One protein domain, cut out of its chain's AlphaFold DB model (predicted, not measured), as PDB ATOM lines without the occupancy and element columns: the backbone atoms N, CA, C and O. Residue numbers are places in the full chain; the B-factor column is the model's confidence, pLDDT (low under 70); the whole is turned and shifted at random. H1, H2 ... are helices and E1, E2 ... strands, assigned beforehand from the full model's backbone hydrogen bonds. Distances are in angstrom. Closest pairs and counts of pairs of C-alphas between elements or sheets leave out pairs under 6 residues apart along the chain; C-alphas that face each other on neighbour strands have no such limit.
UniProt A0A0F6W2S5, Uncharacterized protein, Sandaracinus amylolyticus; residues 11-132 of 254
ATOM      1  N   TYR A  11      -7.248 -44.733   4.753       62.09
ATOM      2  CA  TYR A  11      -6.017 -44.216   5.333       62.09
ATOM      3  C   TYR A  11      -4.832 -44.684   4.484       62.09
ATOM      4  O   TYR A  11      -4.649 -45.867   4.216       62.09
ATOM      5  N   GLY A  12      -3.982 -43.751   4.053       57.28
ATOM      6  CA  GLY A  12      -2.724 -44.106   3.384       57.28
ATOM      7  C   GLY A  12      -2.716 -43.953   1.867       57.28
ATOM      8  O   GLY A  12      -2.207 -44.828   1.174       57.28
ATOM      9  N   SER A  13      -3.202 -42.811   1.363       67.44
ATOM     10  CA  SER A  13      -2.943 -42.369  -0.017       67.44
ATOM     11  C   SER A  13      -1.438 -42.316  -0.296       67.44
ATOM     12  O   SER A  13      -0.769 -41.343   0.081       67.44
ATOM     13  N   ILE A  14      -0.936 -43.323  -1.004       66.94
ATOM     14  CA  ILE A  14       0.406 -43.375  -1.586       66.94
ATOM     15  C   ILE A  14       0.311 -43.445  -3.114       66.94
ATOM     16  O   ILE A  14      -0.744 -43.755  -3.666       66.94
ATOM     17  N   ALA A  15       1.422 -43.129  -3.789       68.25
ATOM     18  CA  ALA A  15       1.552 -43.214  -5.244       68.25
ATOM     19  C   ALA A  15       0.377 -42.555  -5.998       68.25
ATOM     20  O   ALA A  15      -0.327 -43.202  -6.772       68.25
ATOM     21  N   ARG A  16       0.137 -41.265  -5.725       76.50
ATOM     22  CA  ARG A  16      -0.946 -40.501  -6.356       76.50
ATOM     23  C   ARG A  16      -0.635 -40.269  -7.833       76.50
ATOM     24  O   ARG A  16       0.420 -39.729  -8.160       76.50
ATOM     25  N   VAL A  17      -1.570 -40.633  -8.701       77.00
ATOM     26  CA  VAL A  17      -1.451 -40.509 -10.154       77.00
ATOM     27  C   VAL A  17      -2.732 -39.866 -10.677       77.00
ATOM     28  O   VAL A  17      -3.801 -40.467 -10.629       77.00
ATOM     29  N   GLY A  18      -2.645 -38.607 -11.114       77.81
ATOM     30  CA  GLY A  18      -3.826 -37.825 -11.487       77.81
ATOM     31  C   GLY A  18      -4.834 -37.728 -10.333       77.81
ATOM     32  O   GLY A  18      -4.505 -37.258  -9.237       77.81
ATOM     33  N   LYS A  19      -6.065 -38.189 -10.578       77.19
ATOM     34  CA  LYS A  19      -7.143 -38.277  -9.575       77.19
ATOM     35  C   LYS A  19      -7.156 -39.602  -8.799       77.19
ATOM     36  O   LYS A  19      -7.967 -39.753  -7.894       77.19
ATOM     37  N   GLY A  20      -6.278 -40.540  -9.142       82.69
ATOM     38  CA  GLY A  20      -6.180 -41.847  -8.508       82.69
ATOM     39  C   GLY A  20      -5.113 -41.912  -7.417       82.69
ATOM     40  O   GLY A  20      -4.114 -41.184  -7.440       82.69
ATOM     41  N   SER A  21      -5.320 -42.784  -6.437       83.81
ATOM     42  CA  SER A  21      -4.322 -43.095  -5.406       83.81
ATOM     43  C   SER A  21      -4.527 -44.496  -4.847       83.81
ATOM     44  O   SER A  21      -5.656 -44.979  -4.769       83.81
ATOM     45  N   VAL A  22      -3.432 -45.128  -4.427       85.00
ATOM     46  CA  VAL A  22      -3.486 -46.381  -3.668       85.00
ATOM     47  C   VAL A  22      -3.786 -46.024  -2.220       85.00
ATOM     48  O   VAL A  22      -3.053 -45.232  -1.625       85.00
ATOM     49  N   GLN A  23      -4.848 -46.588  -1.657       87.00
ATOM     50  CA  GLN A  23      -5.275 -46.344  -0.283       87.00
ATOM     51  C   GLN A  23      -5.542 -47.666   0.432       87.00
ATOM     52  O   GLN A  23      -5.955 -48.644  -0.186       87.00
ATOM     53  N   THR A  24      -5.312 -47.704   1.742       87.75
ATOM     54  CA  THR A  24      -5.632 -48.874   2.560       87.75
ATOM     55  C   THR A  24      -6.851 -48.580   3.413       87.75
ATOM     56  O   THR A  24      -7.009 -47.492   3.970       87.75
ATOM     57  N   LEU A  25      -7.720 -49.574   3.517       86.75
ATOM     58  CA  LEU A  25      -8.874 -49.532   4.387       86.75
ATOM     59  C   LEU A  25      -8.590 -50.274   5.695       86.75
ATOM     60  O   LEU A  25      -7.961 -51.334   5.684       86.75
ATOM     61  N   PHE A  26      -9.074 -49.739   6.816       85.94
ATOM     62  CA  PHE A  26      -8.871 -50.318   8.144       85.94
ATOM     63  C   PHE A  26     -10.188 -50.477   8.894       85.94
ATOM     64  O   PHE A  26     -11.043 -49.596   8.856       85.94
ATOM     65  N   TYR A  27     -10.295 -51.550   9.678       86.12
ATOM     66  CA  TYR A  27     -11.219 -51.566  10.804       86.12
ATOM     67  C   TYR A  27     -10.765 -50.526  11.822       86.12
ATOM     68  O   TYR A  27      -9.607 -50.543  12.245       86.12
ATOM     69  N   GLN A  28     -11.671 -49.635  12.213       82.00
ATOM     70  CA  GLN A  28     -11.378 -48.542  13.133       82.00
ATOM     71  C   GLN A  28     -12.114 -48.703  14.462       82.00
ATOM     72  O   GLN A  28     -13.271 -49.120  14.501       82.00
ATOM     73  N   PHE A  29     -11.455 -48.317  15.551       82.44
ATOM     74  CA  PHE A  29     -12.076 -48.153  16.862       82.44
ATOM     75  C   PHE A  29     -11.707 -46.780  17.404       82.44
ATOM     76  O   PHE A  29     -10.527 -46.462  17.537       82.44
ATOM     77  N   LEU A  30     -12.716 -45.947  17.680       81.44
ATOM     78  CA  LEU A  30     -12.514 -44.578  18.174       81.44
ATOM     79  C   LEU A  30     -11.568 -43.737  17.286       81.44
ATOM     80  O   LEU A  30     -10.781 -42.932  17.784       81.44
ATOM     81  N   GLY A  31     -11.628 -43.943  15.967       76.88
ATOM     82  CA  GLY A  31     -10.775 -43.287  14.967       76.88
ATOM     83  C   GLY A  31      -9.412 -43.952  14.746       76.88
ATOM     84  O   GLY A  31      -8.793 -43.730  13.708       76.88
ATOM     85  N   PHE A  32      -8.961 -44.824  15.652       82.06
ATOM     86  CA  PHE A  32      -7.689 -45.523  15.499       82.06
ATOM     87  C   PHE A  32      -7.816 -46.698  14.521       82.06
ATOM     88  O   PHE A  32      -8.683 -47.556  14.723       82.06
ATOM     89  N   PRO A  33      -6.945 -46.793  13.497       86.19
ATOM     90  CA  PRO A  33      -6.906 -47.962  12.630       86.19
ATOM     91  C   PRO A  33      -6.341 -49.157  13.410       86.19
ATOM     92  O   PRO A  33      -5.225 -49.097  13.931       86.19
ATOM     93  N   LEU A  34      -7.112 -50.243  13.483       87.00
ATOM     94  CA  LEU A  34      -6.753 -51.470  14.194       87.00
ATOM     95  C   LEU A  34      -6.169 -52.522  13.253       87.00
ATOM     96  O   LEU A  34      -5.019 -52.918  13.414       87.00
ATOM     97  N   LEU A  35      -6.948 -52.965  12.262       87.94
ATOM     98  CA  LEU A  35      -6.590 -54.069  11.364       87.94
ATOM     99  C   LEU A  35      -6.818 -53.665   9.903       87.94
ATOM    100  O   LEU A  35      -7.879 -53.106   9.608       87.94
ATOM    101  N   PRO A  36      -5.875 -53.945   8.984       88.12
ATOM    102  CA  PRO A  36      -6.059 -53.641   7.575       88.12
ATOM    103  C   PRO A  36      -7.077 -54.616   6.979       88.12
ATOM    104  O   PRO A  36      -6.961 -55.832   7.144       88.12
ATOM    105  N   GLN A  37      -8.067 -54.089   6.268       87.75
ATOM    106  CA  GLN A  37      -9.037 -54.898   5.536       87.75
ATOM    107  C   GLN A  37      -8.467 -55.291   4.169       87.75
ATOM    108  O   GLN A  37      -8.256 -56.474   3.881       87.75
ATOM    109  N   GLY A  38      -8.119 -54.274   3.378       86.25
ATOM    110  CA  GLY A  38      -7.655 -54.403   2.003       86.25
ATOM    111  C   GLY A  38      -6.983 -53.129   1.502       86.25
ATOM    112  O   GLY A  38      -7.058 -52.068   2.133       86.25
ATOM    113  N   THR A  39      -6.302 -53.249   0.368       87.25
ATOM    114  CA  THR A  39      -5.710 -52.125  -0.358       87.25
ATOM    115  C   THR A  39      -6.528 -51.903  -1.621       87.25
ATOM    116  O   THR A  39      -6.909 -52.856  -2.292       87.25
ATOM    117  N   TYR A  40      -6.803 -50.647  -1.943       87.56
ATOM    118  CA  TYR A  40      -7.666 -50.269  -3.050       87.56
ATOM    119  C   TYR A  40      -7.024 -49.160  -3.869       87.56
ATOM    120  O   TYR A  40      -6.356 -48.269  -3.340       87.56
ATOM    121  N   TRP A  41      -7.268 -49.186  -5.168       86.12
ATOM    122  CA  TRP A  41      -7.131 -48.011  -6.000       86.12
ATOM    123  C   TRP A  41      -8.423 -47.222  -5.950       86.12
ATOM    124  O   TRP A  41      -9.485 -47.753  -6.273       86.12
ATOM    125  N   VAL A  42      -8.323 -45.959  -5.557       84.94
ATOM    126  CA  VAL A  42      -9.470 -45.060  -5.458       84.94
ATOM    127  C   VAL A  42      -9.267 -43.918  -6.440       84.94
ATOM    128  O   VAL A  42      -8.324 -43.132  -6.299       84.94
ATOM    129  N   GLU A  43     -10.155 -43.828  -7.426       83.06
ATOM    130  CA  GLU A  43     -10.240 -42.727  -8.384       83.06
ATOM    131  C   GLU A  43     -11.330 -41.749  -7.952       83.06
ATOM    132  O   GLU A  43     -12.521 -42.060  -7.969       83.06
ATOM    133  N   GLY A  44     -10.904 -40.547  -7.561       71.12
ATOM    134  CA  GLY A  44     -11.800 -39.501  -7.095       71.12
ATOM    135  C   GLY A  44     -11.059 -38.258  -6.612       71.12
ATOM    136  O   GLY A  44      -9.930 -38.299  -6.126       71.12
ATOM    137  N   SER A  45     -11.704 -37.103  -6.746       62.06
ATOM    138  CA  SER A  45     -11.270 -35.878  -6.071       62.06
ATOM    139  C   SER A  45     -11.633 -35.911  -4.579       62.06
ATOM    140  O   SER A  45     -12.546 -36.628  -4.173       62.06
ATOM    141  N   ALA A  46     -10.972 -35.081  -3.767       56.53
ATOM    142  CA  ALA A  46     -11.238 -34.971  -2.326       56.53
ATOM    143  C   ALA A  46     -12.676 -34.525  -1.975       56.53
ATOM    144  O   ALA A  46     -13.058 -34.596  -0.814       56.53
ATOM    145  N   LEU A  47     -13.451 -34.054  -2.960       57.53
ATOM    146  CA  LEU A  47     -14.824 -33.562  -2.804       57.53
ATOM    147  C   LEU A  47     -15.863 -34.442  -3.521       57.53
ATOM    148  O   LEU A  47     -17.026 -34.064  -3.611       57.53
ATOM    149  N   THR A  48     -15.456 -35.585  -4.077       64.50
ATOM    150  CA  THR A  48     -16.377 -36.475  -4.805       64.50
ATOM    151  C   THR A  48     -17.193 -37.295  -3.812       64.50
ATOM    152  O   THR A  48     -16.641 -37.791  -2.830       64.50
ATOM    153  N   SER A  49     -18.493 -37.446  -4.072       63.75
ATOM    154  CA  SER A  49     -19.355 -38.346  -3.302       63.75
ATOM    155  C   SER A  49     -18.822 -39.779  -3.378       63.75
ATOM    156  O   SER A  49     -18.325 -40.210  -4.417       63.75
ATOM    157  N   TRP A  50     -18.972 -40.538  -2.291       65.38
ATOM    158  CA  TRP A  50     -18.588 -41.952  -2.223       65.38
ATOM    159  C   TRP A  50     -19.289 -42.818  -3.274       65.38
ATOM    160  O   TRP A  50     -18.711 -43.798  -3.732       65.38
ATOM    161  N   SER A  51     -20.502 -42.434  -3.687       66.00
ATOM    162  CA  SER A  51     -21.254 -43.093  -4.764       66.00
ATOM    163  C   SER A  51     -20.549 -43.038  -6.119       66.00
ATOM    164  O   SER A  51     -20.804 -43.880  -6.975       66.00
ATOM    165  N   ASP A  52     -19.667 -42.056  -6.300       71.81
ATOM    166  CA  ASP A  52     -19.046 -41.733  -7.583       71.81
ATOM    167  C   ASP A  52     -17.569 -42.156  -7.619       71.81
ATOM    168  O   ASP A  52     -16.885 -41.961  -8.627       71.81
ATOM    169  N   LEU A  53     -17.059 -42.727  -6.521       76.19
ATOM    170  CA  LEU A  53     -15.700 -43.246  -6.450       76.19
ATOM    171  C   LEU A  53     -15.610 -44.556  -7.225       76.19
ATOM    172  O   LEU A  53     -16.309 -45.527  -6.936       76.19
ATOM    173  N   ARG A  54     -14.681 -44.613  -8.178       81.75
ATOM    174  CA  ARG A  54     -14.268 -45.891  -8.758       81.75
ATOM    175  C   ARG A  54     -13.244 -46.516  -7.828       81.75
ATOM    176  O   ARG A  54     -12.178 -45.944  -7.596       81.75
ATOM    177  N   VAL A  55     -13.590 -47.680  -7.293       83.19
ATOM    178  CA  VAL A  55     -12.751 -48.436  -6.365       83.19
ATOM    179  C   VAL A  55     -12.384 -49.756  -7.027       83.19
ATOM    180  O   VAL A  55     -13.260 -50.515  -7.429       83.19
ATOM    181  N   THR A  56     -11.089 -50.013  -7.170       84.94
ATOM    182  CA  THR A  56     -10.566 -51.296  -7.659       84.94
ATOM    183  C   THR A  56      -9.785 -51.956  -6.539       84.94
ATOM    184  O   THR A  56      -8.908 -51.328  -5.945       84.94
ATOM    185  N   GLU A  57     -10.115 -53.204  -6.221       86.00
ATOM    186  CA  GLU A  57      -9.389 -53.974  -5.215       86.00
ATOM    187  C   GLU A  57      -7.984 -54.324  -5.713       86.00
ATOM    188  O   GLU A  57      -7.782 -54.683  -6.876       86.00
ATOM    189  N   LEU A  58      -7.005 -54.163  -4.829       86.00
ATOM    190  CA  LEU A  58      -5.598 -54.429  -5.086       86.00
ATOM    191  C   LEU A  58      -5.098 -55.519  -4.150       86.00
ATOM    192  O   LEU A  58      -5.574 -55.682  -3.022       86.00
ATOM    193  N   ARG A  59      -4.028 -56.188  -4.574       86.50
ATOM    194  CA  ARG A  59      -3.227 -57.006  -3.674       86.50
ATOM    195  C   ARG A  59      -2.722 -56.132  -2.524       86.50
ATOM    196  O   ARG A  59      -2.333 -54.980  -2.725       86.50
ATOM    197  N   ARG A  60      -2.698 -56.695  -1.313       86.62
ATOM    198  CA  ARG A  60      -2.244 -55.986  -0.109       86.62
ATOM    199  C   ARG A  60      -0.851 -55.389  -0.309       86.62
ATOM    200  O   ARG A  60       0.120 -56.124  -0.491       86.62
ATOM    201  N   ASP A  61      -0.762 -54.066  -0.209       85.56
ATOM    202  CA  ASP A  61       0.505 -53.343  -0.256       85.56
ATOM    203  C   ASP A  61       0.918 -52.907   1.151       85.56
ATOM    204  O   ASP A  61       0.376 -51.958   1.724       85.56
ATOM    205  N   TRP A  62       1.934 -53.578   1.695       86.75
ATOM    206  CA  TRP A  62       2.484 -53.278   3.018       86.75
ATOM    207  C   TRP A  62       2.995 -51.844   3.154       86.75
ATOM    208  O   TRP A  62       2.961 -51.291   4.255       86.75
ATOM    209  N   ARG A  63       3.424 -51.209   2.055       85.75
ATOM    210  CA  ARG A  63       3.830 -49.799   2.080       85.75
ATOM    211  C   ARG A  63       2.622 -48.896   2.308       85.75
ATOM    212  O   ARG A  63       2.686 -48.018   3.167       85.75
ATOM    213  N   SER A  64       1.518 -49.137   1.595       85.44
ATOM    214  CA  SER A  64       0.263 -48.404   1.809       85.44
ATOM    215  C   SER A  64      -0.274 -48.641   3.218       85.44
ATOM    216  O   SER A  64      -0.616 -47.675   3.899       85.44
ATOM    217  N   ILE A  65      -0.250 -49.891   3.697       88.19
ATOM    218  CA  ILE A  65      -0.692 -50.259   5.050       88.19
ATOM    219  C   ILE A  65       0.123 -49.509   6.113       88.19
ATOM    220  O   ILE A  65      -0.451 -48.867   6.991       88.19
ATOM    221  N   GLY A  66       1.456 -49.529   6.028       87.25
ATOM    222  CA  GLY A  66       2.321 -48.843   6.993       87.25
ATOM    223  C   GLY A  66       2.090 -47.330   7.028       87.25
ATOM    224  O   GLY A  66       1.993 -46.733   8.100       87.25
ATOM    225  N   VAL A  67       1.924 -46.705   5.859       86.56
ATOM    226  CA  VAL A  67       1.607 -45.270   5.760       86.56
ATOM    227  C   VAL A  67       0.203 -44.970   6.283       86.56
ATOM    228  O   VAL A  67       0.002 -43.949   6.942       86.56
ATOM    229  N   GLY A  68      -0.758 -45.850   6.011       85.31
ATOM    230  CA  GLY A  68      -2.119 -45.771   6.527       85.31
ATOM    231  C   GLY A  68      -2.148 -45.786   8.049       85.31
ATOM    232  O   GLY A  68      -2.734 -44.884   8.646       85.31
ATOM    233  N   TYR A  69      -1.420 -46.714   8.679       88.31
ATOM    234  CA  TYR A  69      -1.241 -46.734  10.129       88.31
ATOM    235  C   TYR A  69      -0.594 -45.450  10.641       88.31
ATOM    236  O   TYR A  69      -1.141 -44.815  11.538       88.31
ATOM    237  N   LEU A  70       0.529 -45.025  10.058       86.88
ATOM    238  CA  LEU A  70       1.248 -43.842  10.532       86.88
ATOM    239  C   LEU A  70       0.376 -42.576  10.468       86.88
ATOM    240  O   LEU A  70       0.351 -41.780  11.409       86.88
ATOM    241  N   ARG A  71      -0.388 -42.397   9.383       85.12
ATOM    242  CA  ARG A  71      -1.322 -41.271   9.235       85.12
ATOM    243  C   ARG A  71      -2.521 -41.400  10.167       85.12
ATOM    244  O   ARG A  71      -2.838 -40.445  10.863       85.12
ATOM    245  N   GLY A  72      -3.162 -42.564  10.208       84.69
ATOM    246  CA  GLY A  72      -4.351 -42.781  11.029       84.69
ATOM    247  C   GLY A  72      -4.065 -42.626  12.524       84.69
ATOM    248  O   GLY A  72      -4.807 -41.929  13.211       84.69
ATOM    249  N   TRP A  73      -2.952 -43.175  13.021       85.75
ATOM    250  CA  TRP A  73      -2.535 -43.022  14.420       85.75
ATOM    251  C   TRP A  73      -2.113 -41.591  14.757       85.75
ATOM    252  O   TRP A  73      -2.549 -41.073  15.781       85.75
ATOM    253  N   SER A  74      -1.317 -40.926  13.909       84.62
ATOM    254  CA  SER A  74      -0.891 -39.540  14.175       84.62
ATOM    255  C   SER A  74      -2.063 -38.559  14.171       84.62
ATOM    256  O   SER A  74      -2.160 -37.720  15.066       84.62
ATOM    257  N   THR A  75      -2.995 -38.692  13.222       84.69
ATOM    258  CA  THR A  75      -4.215 -37.877  13.186       84.69
ATOM    259  C   THR A  75      -5.117 -38.176  14.381       84.69
ATOM    260  O   THR A  75      -5.526 -37.245  15.068       84.69
ATOM    261  N   SER A  76      -5.387 -39.449  14.685       85.00
ATOM    262  CA  SER A  76      -6.268 -39.814  15.806       85.00
ATOM    263  C   SER A  76      -5.709 -39.351  17.143       85.00
ATOM    264  O   SER A  76      -6.431 -38.736  17.922       85.00
ATOM    265  N   LEU A  77      -4.412 -39.562  17.391       85.38
ATOM    266  CA  LEU A  77      -3.756 -39.106  18.614       85.38
ATOM    267  C   LEU A  77      -3.837 -37.582  18.764       85.38
ATOM    268  O   LEU A  77      -4.164 -37.095  19.845       85.38
ATOM    269  N   ALA A  78      -3.581 -36.832  17.689       83.50
ATOM    270  CA  ALA A  78      -3.670 -35.376  17.709       83.50
ATOM    271  C   ALA A  78      -5.086 -34.890  18.049       83.50
ATOM    272  O   ALA A  78      -5.248 -34.026  18.911       83.50
ATOM    273  N   VAL A  79      -6.111 -35.476  17.418       84.12
ATOM    274  CA  VAL A  79      -7.513 -35.127  17.689       84.12
ATOM    275  C   VAL A  79      -7.907 -35.481  19.122       84.12
ATOM    276  O   VAL A  79      -8.529 -34.658  19.790       84.12
ATOM    277  N   TRP A  80      -7.517 -36.654  19.627       83.94
ATOM    278  CA  TRP A  80      -7.824 -37.065  20.999       83.94
ATOM    279  C   TRP A  80      -7.143 -36.176  22.042       83.94
ATOM    280  O   TRP A  80      -7.816 -35.714  22.960       83.94
ATOM    281  N   LEU A  81      -5.849 -35.873  21.895       81.69
ATOM    282  CA  LEU A  81      -5.129 -34.991  22.825       81.69
ATOM    283  C   LEU A  81      -5.739 -33.586  22.861       81.69
ATOM    284  O   LEU A  81      -5.955 -33.026  23.938       81.69
ATOM    285  N   LEU A  82      -6.065 -33.038  21.689       83.06
ATOM    286  CA  LEU A  82      -6.682 -31.723  21.574       83.06
ATOM    287  C   LEU A  82      -8.110 -31.720  22.141       83.06
ATOM    288  O   LEU A  82      -8.465 -30.830  22.911       83.06
ATOM    289  N   GLY A  83      -8.906 -32.745  21.826       82.69
ATOM    290  CA  GLY A  83     -10.263 -32.919  22.339       82.69
ATOM    291  C   GLY A  83     -10.307 -33.067  23.860       82.69
ATOM    292  O   GLY A  83     -11.113 -32.407  24.507       82.69
ATOM    293  N   ILE A  84      -9.403 -33.859  24.444       80.56
ATOM    294  CA  ILE A  84      -9.264 -34.018  25.899       80.56
ATOM    295  C   ILE A  84      -8.863 -32.690  26.557       80.56
ATOM    296  O   ILE A  84      -9.464 -32.298  27.559       80.56
ATOM    297  N   GLY A  85      -7.893 -31.967  25.985       74.50
ATOM    298  CA  GLY A  85      -7.475 -30.656  26.489       74.50
ATOM    299  C   GLY A  85      -8.617 -29.636  26.499       74.50
ATOM    300  O   GLY A  85      -8.826 -28.948  27.498       74.50
ATOM    301  N   ILE A  86      -9.407 -29.589  25.422       81.06
ATOM    302  CA  ILE A  86     -10.606 -28.746  25.319       81.06
ATOM    303  C   ILE A  86     -11.666 -29.193  26.331       81.06
ATOM    304  O   ILE A  86     -12.190 -28.372  27.079       81.06
ATOM    305  N   LEU A  87     -11.959 -30.489  26.410       80.00
ATOM    306  CA  LEU A  87     -12.968 -31.030  27.319       80.00
ATOM    307  C   LEU A  87     -12.667 -30.645  28.780       80.00
ATOM    308  O   LEU A  87     -13.540 -30.120  29.473       80.00
ATOM    309  N   PHE A  88     -11.416 -30.799  29.229       73.81
ATOM    310  CA  PHE A  88     -10.987 -30.373  30.566       73.81
ATOM    311  C   PHE A  88     -10.961 -28.848  30.758       73.81
ATOM    312  O   PHE A  88     -11.125 -28.362  31.883       73.81
ATOM    313  N   ALA A  89     -10.782 -28.071  29.687       72.12
ATOM    314  CA  ALA A  89     -10.892 -26.617  29.750       72.12
ATOM    315  C   ALA A  89     -12.333 -26.178  30.048       72.12
ATOM    316  O   ALA A  89     -12.529 -25.292  30.878       72.12
ATOM    317  N   PHE A  90     -13.331 -26.835  29.448       71.69
ATOM    318  CA  PHE A  90     -14.727 -26.383  29.478       71.69
ATOM    319  C   PHE A  90     -15.640 -27.096  30.476       71.69
ATOM    320  O   PHE A  90     -16.733 -26.595  30.721       71.69
ATOM    321  N   LEU A  91     -15.230 -28.206  31.095       68.44
ATOM    322  CA  LEU A  91     -16.035 -28.856  32.137       68.44
ATOM    323  C   LEU A  91     -16.110 -27.980  33.411       68.44
ATOM    324  O   LEU A  91     -15.076 -27.716  34.046       68.44
ATOM    325  N   PRO A  92     -17.307 -27.505  33.808       52.56
ATOM    326  CA  PRO A  92     -17.497 -26.780  35.056       52.56
ATOM    327  C   PRO A  92     -17.591 -27.782  36.216       52.56
ATOM    328  O   PRO A  92     -18.406 -28.694  36.179       52.56
ATOM    329  N   GLY A  93     -16.749 -27.608  37.241       59.59
ATOM    330  CA  GLY A  93     -16.782 -28.397  38.478       59.59
ATOM    331  C   GLY A  93     -16.481 -29.888  38.293       59.59
ATOM    332  O   GLY A  93     -17.383 -30.687  38.076       59.59
ATOM    333  N   GLN A  94     -15.220 -30.301  38.455       54.09
ATOM    334  CA  GLN A  94     -14.893 -31.725  38.557       54.09
ATOM    335  C   GLN A  94     -14.207 -32.037  39.879       54.09
ATOM    336  O   GLN A  94     -13.055 -31.677  40.115       54.09
ATOM    337  N   ALA A  95     -14.942 -32.775  40.709       51.03
ATOM    338  CA  ALA A  95     -14.491 -33.388  41.950       51.03
ATOM    339  C   ALA A  95     -13.251 -34.296  41.783       51.03
ATOM    340  O   ALA A  95     -12.602 -34.607  42.774       51.03
ATOM    341  N   MET A  96     -12.866 -34.667  40.550       51.16
ATOM    342  CA  MET A  96     -11.641 -35.434  40.257       51.16
ATOM    343  C   MET A  96     -10.336 -34.701  40.611       51.16
ATOM    344  O   MET A  96      -9.311 -35.348  40.775       51.16
ATOM    345  N   PHE A  97     -10.365 -33.374  40.754       51.47
ATOM    346  CA  PHE A  97      -9.211 -32.577  41.199       51.47
ATOM    347  C   PHE A  97      -9.377 -32.043  42.629       51.47
ATOM    348  O   PHE A  97      -8.561 -31.248  43.087       51.47
ATOM    349  N   ALA A  98     -10.450 -32.428  43.324       50.22
ATOM    350  CA  ALA A  98     -10.824 -31.862  44.619       50.22
ATOM    351  C   ALA A  98     -10.234 -32.616  45.827       50.22
ATOM    352  O   ALA A  98     -10.633 -32.348  46.956       50.22
ATOM    353  N   GLY A  99      -9.292 -33.541  45.622       50.31
ATOM    354  CA  GLY A  99      -8.742 -34.334  46.727       50.31
ATOM    355  C   GLY A  99      -7.417 -35.045  46.469       50.31
ATOM    356  O   GLY A  99      -6.758 -35.397  47.440       50.31
ATOM    357  N   ASP A 100      -6.992 -35.213  45.213       47.06
ATOM    358  CA  ASP A 100      -5.702 -35.831  44.897       47.06
ATOM    359  C   ASP A 100      -4.667 -34.773  44.485       47.06
ATOM    360  O   ASP A 100      -4.931 -33.981  43.570       47.06
ATOM    361  N   PRO A 101      -3.469 -34.752  45.103       50.53
ATOM    362  CA  PRO A 101      -2.353 -33.949  44.641       50.53
ATOM    363  C   PRO A 101      -1.777 -34.599  43.379       50.53
ATOM    364  O   PRO A 101      -0.698 -35.191  43.392       50.53
ATOM    365  N   MET A 102      -2.479 -34.484  42.248       51.59
ATOM    366  CA  MET A 102      -1.777 -34.582  40.973       51.59
ATOM    367  C   MET A 102      -0.655 -33.532  40.999       51.59
ATOM    368  O   MET A 102      -0.909 -32.391  41.392       51.59
ATOM    369  N   PRO A 103       0.574 -33.867  40.567       55.91
ATOM    370  CA  PRO A 103       1.714 -32.946  40.624       55.91
ATOM    371  C   PRO A 103       1.482 -31.639  39.844       55.91
ATOM    372  O   PRO A 103       2.212 -30.668  40.027       55.91
ATOM    373  N   PHE A 104       0.444 -31.594  39.003       56.47
ATOM    374  CA  PHE A 104       0.051 -30.443  38.206       56.47
ATOM    375  C   PHE A 104      -1.468 -30.234  38.321       56.47
ATOM    376  O   PHE A 104      -2.250 -31.068  37.869       56.47
ATOM    377  N   GLY A 105      -1.903 -29.125  38.927       63.25
ATOM    378  CA  GLY A 105      -3.322 -28.752  38.985       63.25
ATOM    379  C   GLY A 105      -3.904 -28.413  37.602       63.25
ATOM    380  O   GLY A 105      -3.170 -28.265  36.623       63.25
ATOM    381  N   ARG A 106      -5.231 -28.226  37.509       67.75
ATOM    382  CA  ARG A 106      -5.948 -27.903  36.251       67.75
ATOM    383  C   ARG A 106      -5.317 -26.745  35.465       67.75
ATOM    384  O   ARG A 106      -5.246 -26.810  34.241       67.75
ATOM    385  N   SER A 107      -4.846 -25.712  36.165       70.94
ATOM    386  CA  SER A 107      -4.181 -24.534  35.587       70.94
ATOM    387  C   SER A 107      -2.890 -24.858  34.833       70.94
ATOM    388  O   SER A 107      -2.472 -24.069  33.995       70.94
ATOM    389  N   VAL A 108      -2.278 -26.012  35.105       71.69
ATOM    390  CA  VAL A 108      -1.051 -26.487  34.458       71.69
ATOM    391  C   VAL A 108      -1.362 -27.621  33.477       71.69
ATOM    392  O   VAL A 108      -0.892 -27.597  32.342       71.69
ATOM    393  N   ALA A 109      -2.217 -28.573  33.857       72.38
ATOM    394  CA  ALA A 109      -2.551 -29.728  33.023       72.38
ATOM    395  C   ALA A 109      -3.288 -29.354  31.720       72.38
ATOM    396  O   ALA A 109      -2.984 -29.910  30.664       72.38
ATOM    397  N   VAL A 110      -4.225 -28.393  31.766       76.88
ATOM    398  CA  VAL A 110      -5.008 -27.984  30.584       76.88
ATOM    399  C   VAL A 110      -4.134 -27.301  29.522       76.88
ATOM    400  O   VAL A 110      -4.152 -27.760  28.376       76.88
ATOM    401  N   PRO A 111      -3.323 -26.270  29.847       77.62
ATOM    402  CA  PRO A 111      -2.405 -25.686  28.872       77.62
ATOM    403  C   PRO A 111      -1.421 -26.704  28.291       77.62
ATOM    404  O   PRO A 111      -1.188 -26.690  27.085       77.62
ATOM    405  N   ILE A 112      -0.891 -27.622  29.112       81.00
ATOM    406  CA  ILE A 112       0.012 -28.682  28.639       81.00
ATOM    407  C   ILE A 112      -0.694 -29.585  27.623       81.00
ATOM    408  O   ILE A 112      -0.146 -29.821  26.550       81.00
ATOM    409  N   ALA A 113      -1.909 -30.056  27.914       78.88
ATOM    410  CA  ALA A 113      -2.662 -30.911  26.997       78.88
ATOM    411  C   ALA A 113      -2.956 -30.212  25.657       78.88
ATOM    412  O   ALA A 113      -2.805 -30.823  24.601       78.88
ATOM    413  N   ILE A 114      -3.305 -28.919  25.685       81.25
ATOM    414  CA  ILE A 114      -3.522 -28.120  24.469       81.25
ATOM    415  C   ILE A 114      -2.222 -27.986  23.668       81.25
ATOM    416  O   ILE A 114      -2.224 -28.242  22.465       81.25
ATOM    417  N   VAL A 115      -1.106 -27.635  24.317       84.31
ATOM    418  CA  VAL A 115       0.204 -27.511  23.654       84.31
ATOM    419  C   VAL A 115       0.627 -28.845  23.036       84.31
ATOM    420  O   VAL A 115       1.014 -28.877  21.869       84.31
ATOM    421  N   LEU A 116       0.497 -29.954  23.769       83.31
ATOM    422  CA  LEU A 116       0.778 -31.295  23.251       83.31
ATOM    423  C   LEU A 116      -0.141 -31.662  22.081       83.31
ATOM    424  O   LEU A 116       0.336 -32.223  21.098       83.31
ATOM    425  N   GLY A 117      -1.427 -31.308  22.140       82.75
ATOM    426  CA  GLY A 117      -2.377 -31.511  21.044       82.75
ATOM    427  C   GLY A 117      -1.998 -30.735  19.780       82.75
ATOM    428  O   GLY A 117      -2.001 -31.297  18.686       82.75
ATOM    429  N   VAL A 118      -1.597 -29.466  19.915       87.25
ATOM    430  CA  VAL A 118      -1.127 -28.638  18.789       87.25
ATOM    431  C   VAL A 118       0.170 -29.192  18.196       87.25
ATOM    432  O   VAL A 118       0.286 -29.305  16.975       87.25
ATOM    433  N   LEU A 119       1.130 -29.590  19.037       87.69
ATOM    434  CA  LEU A 119       2.374 -30.216  18.582       87.69
ATOM    435  C   LEU A 119       2.111 -31.552  17.874       87.69
ATOM    436  O   LEU A 119       2.694 -31.811  16.822       87.69
ATOM    437  N   ALA A 120       1.200 -32.372  18.402       84.62
ATOM    438  CA  ALA A 120       0.788 -33.622  17.774       84.62
ATOM    439  C   ALA A 120       0.106 -33.381  16.419       84.62
ATOM    440  O   ALA A 120       0.383 -34.100  15.460       84.62
ATOM    441  N   LEU A 121      -0.728 -32.341  16.301       87.44
ATOM    442  CA  LEU A 121      -1.349 -31.958  15.032       87.44
ATOM    443  C   LEU A 121      -0.302 -31.512  14.007       87.44
ATOM    444  O   LEU A 121      -0.345 -31.941  12.853       87.44
ATOM    445  N   PHE A 122       0.670 -30.699  14.424       89.38
ATOM    446  CA  PHE A 122       1.773 -30.290  13.558       89.38
ATOM    447  C   PHE A 122       2.596 -31.499  13.094       89.38
ATOM    448  O   PHE A 122       2.859 -31.646  11.901       89.38
ATOM    449  N   ALA A 123       2.927 -32.415  14.008       85.31
ATOM    450  CA  ALA A 123       3.605 -33.664  13.674       85.31
ATOM    451  C   ALA A 123       2.789 -34.514  12.685       85.31
ATOM    452  O   ALA A 123       3.351 -35.031  11.720       85.31
ATOM    453  N   ALA A 124       1.466 -34.607  12.857       84.50
ATOM    454  CA  ALA A 124       0.588 -35.311  11.926       84.50
ATOM    455  C   ALA A 124       0.611 -34.680  10.522       84.50
ATOM    456  O   ALA A 124       0.692 -35.404   9.530       84.50
ATOM    457  N   ILE A 125       0.611 -33.345  10.418       86.38
ATOM    458  CA  ILE A 125       0.739 -32.631   9.135       86.38
ATOM    459  C   ILE A 125       2.094 -32.927   8.480       86.38
ATOM    460  O   ILE A 125       2.145 -33.251   7.290       86.38
ATOM    461  N   VAL A 126       3.188 -32.869   9.245       86.56
ATOM    462  CA  VAL A 126       4.535 -33.187   8.748       86.56
ATOM    463  C   VAL A 126       4.600 -34.628   8.247       86.56
ATOM    464  O   VAL A 126       5.066 -34.859   7.134       86.56
ATOM    465  N   ILE A 127       4.065 -35.588   9.005       84.31
ATOM    466  CA  ILE A 127       3.944 -36.992   8.591       84.31
ATOM    467  C   ILE A 127       3.161 -37.093   7.281       84.31
ATOM    468  O   ILE A 127       3.588 -37.782   6.356       84.31
ATOM    469  N   TRP A 128       2.033 -36.394   7.168       82.31
ATOM    470  CA  TRP A 128       1.213 -36.382   5.959       82.31
ATOM    471  C   TRP A 128       1.976 -35.884   4.732       82.31
ATOM    472  O   TRP A 128       1.821 -36.462   3.657       82.31
ATOM    473  N   ILE A 129       2.799 -34.846   4.887       81.75
ATOM    474  CA  ILE A 129       3.632 -34.292   3.815       81.75
ATOM    475  C   ILE A 129       4.787 -35.246   3.484       81.75
ATOM    476  O   ILE A 129       4.961 -35.600   2.321       81.75
ATOM    477  N   ALA A 130       5.528 -35.709   4.492       82.25
ATOM    478  CA  ALA A 130       6.707 -36.562   4.329       82.25
ATOM    479  C   ALA A 130       6.375 -37.939   3.732       82.25
ATOM    480  O   ALA A 130       7.172 -38.518   3.003       82.25
ATOM    481  N   THR A 131       5.176 -38.459   4.001       77.56
ATOM    482  CA  THR A 131       4.699 -39.738   3.448       77.56
ATOM    483  C   THR A 131       4.039 -39.601   2.075       77.56
ATOM    484  O   THR A 131       3.447 -40.557   1.569       77.56
ATOM    485  N   ARG A 132       4.082 -38.420   1.443       73.69
ATOM    486  CA  ARG A 132       3.755 -38.307   0.019       73.69
ATOM    487  C   ARG A 132       4.933 -38.857  -0.768       73.69
ATOM    488  O   ARG A 132       5.903 -38.149  -0.986       73.69
TER     489      ARG A 132
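AT A GLANCE: This is residues 11 to 132 of the 254 residues of an uncharacterized protein of Sandaracinus amylolyticus (UniProt A0A0F6W2S5). A long helical hairpin, H1 and H2, has a strongly twisted four-stranded sheet at one end, beside residues 62 to 77 of H1; at the other end residues 98 to 103 stick out. The 122 printed residues hold E1 E2 E3 E4 H1 H2, class mixed; the sheet, in that strand order, is a meander, each strand the antiparallel neighbour of the one before. The whole is loose, radius of gyration of the C-alphas 18.8 A, spans 57 by 26 by 26 A.

IN THESE COORDINATES: E1, residues 11 to 17, begins at C-alpha 11 (-6.017, -44.216, 5.333). E2 is residues 20 to 29, E3 32 to 43, bending by 101 degrees at residue 35, E4 54 to 58. H1, 62 to 90, measures 41.5 A; H2, 106 to 130, 35.4 A, ends at C-alpha 130 (6.707, -36.562, 4.329).

HOW THE PARTS SIT: Within hydrogen-bond range are N 14 and O 22 of hairpin E1 and E2, 2.9 A, N 23 and O 40 of hairpin E2 and E3, 2.8 A, and N 41 and O 56 of hairpin E3 and E4, 2.8 A. H1 stands at the sheet's level, height 0.5 A; C-alphas 12 and 68 are the closest of E1 and H1, 3.6 A. H1 and H2 touch, closest C-alphas 82 and 117, 4.3 A, opposite ways at a shallow tilt of 23 degrees. O i to N i+4 pairs are within range throughout H1 and in 20 of 21 in H2.

THE WHOLE: The printed part has no cut. The H1 to H2 link is long. Residues 11 to 15, 45 to 51 and 91 to 106 have pLDDT under 70.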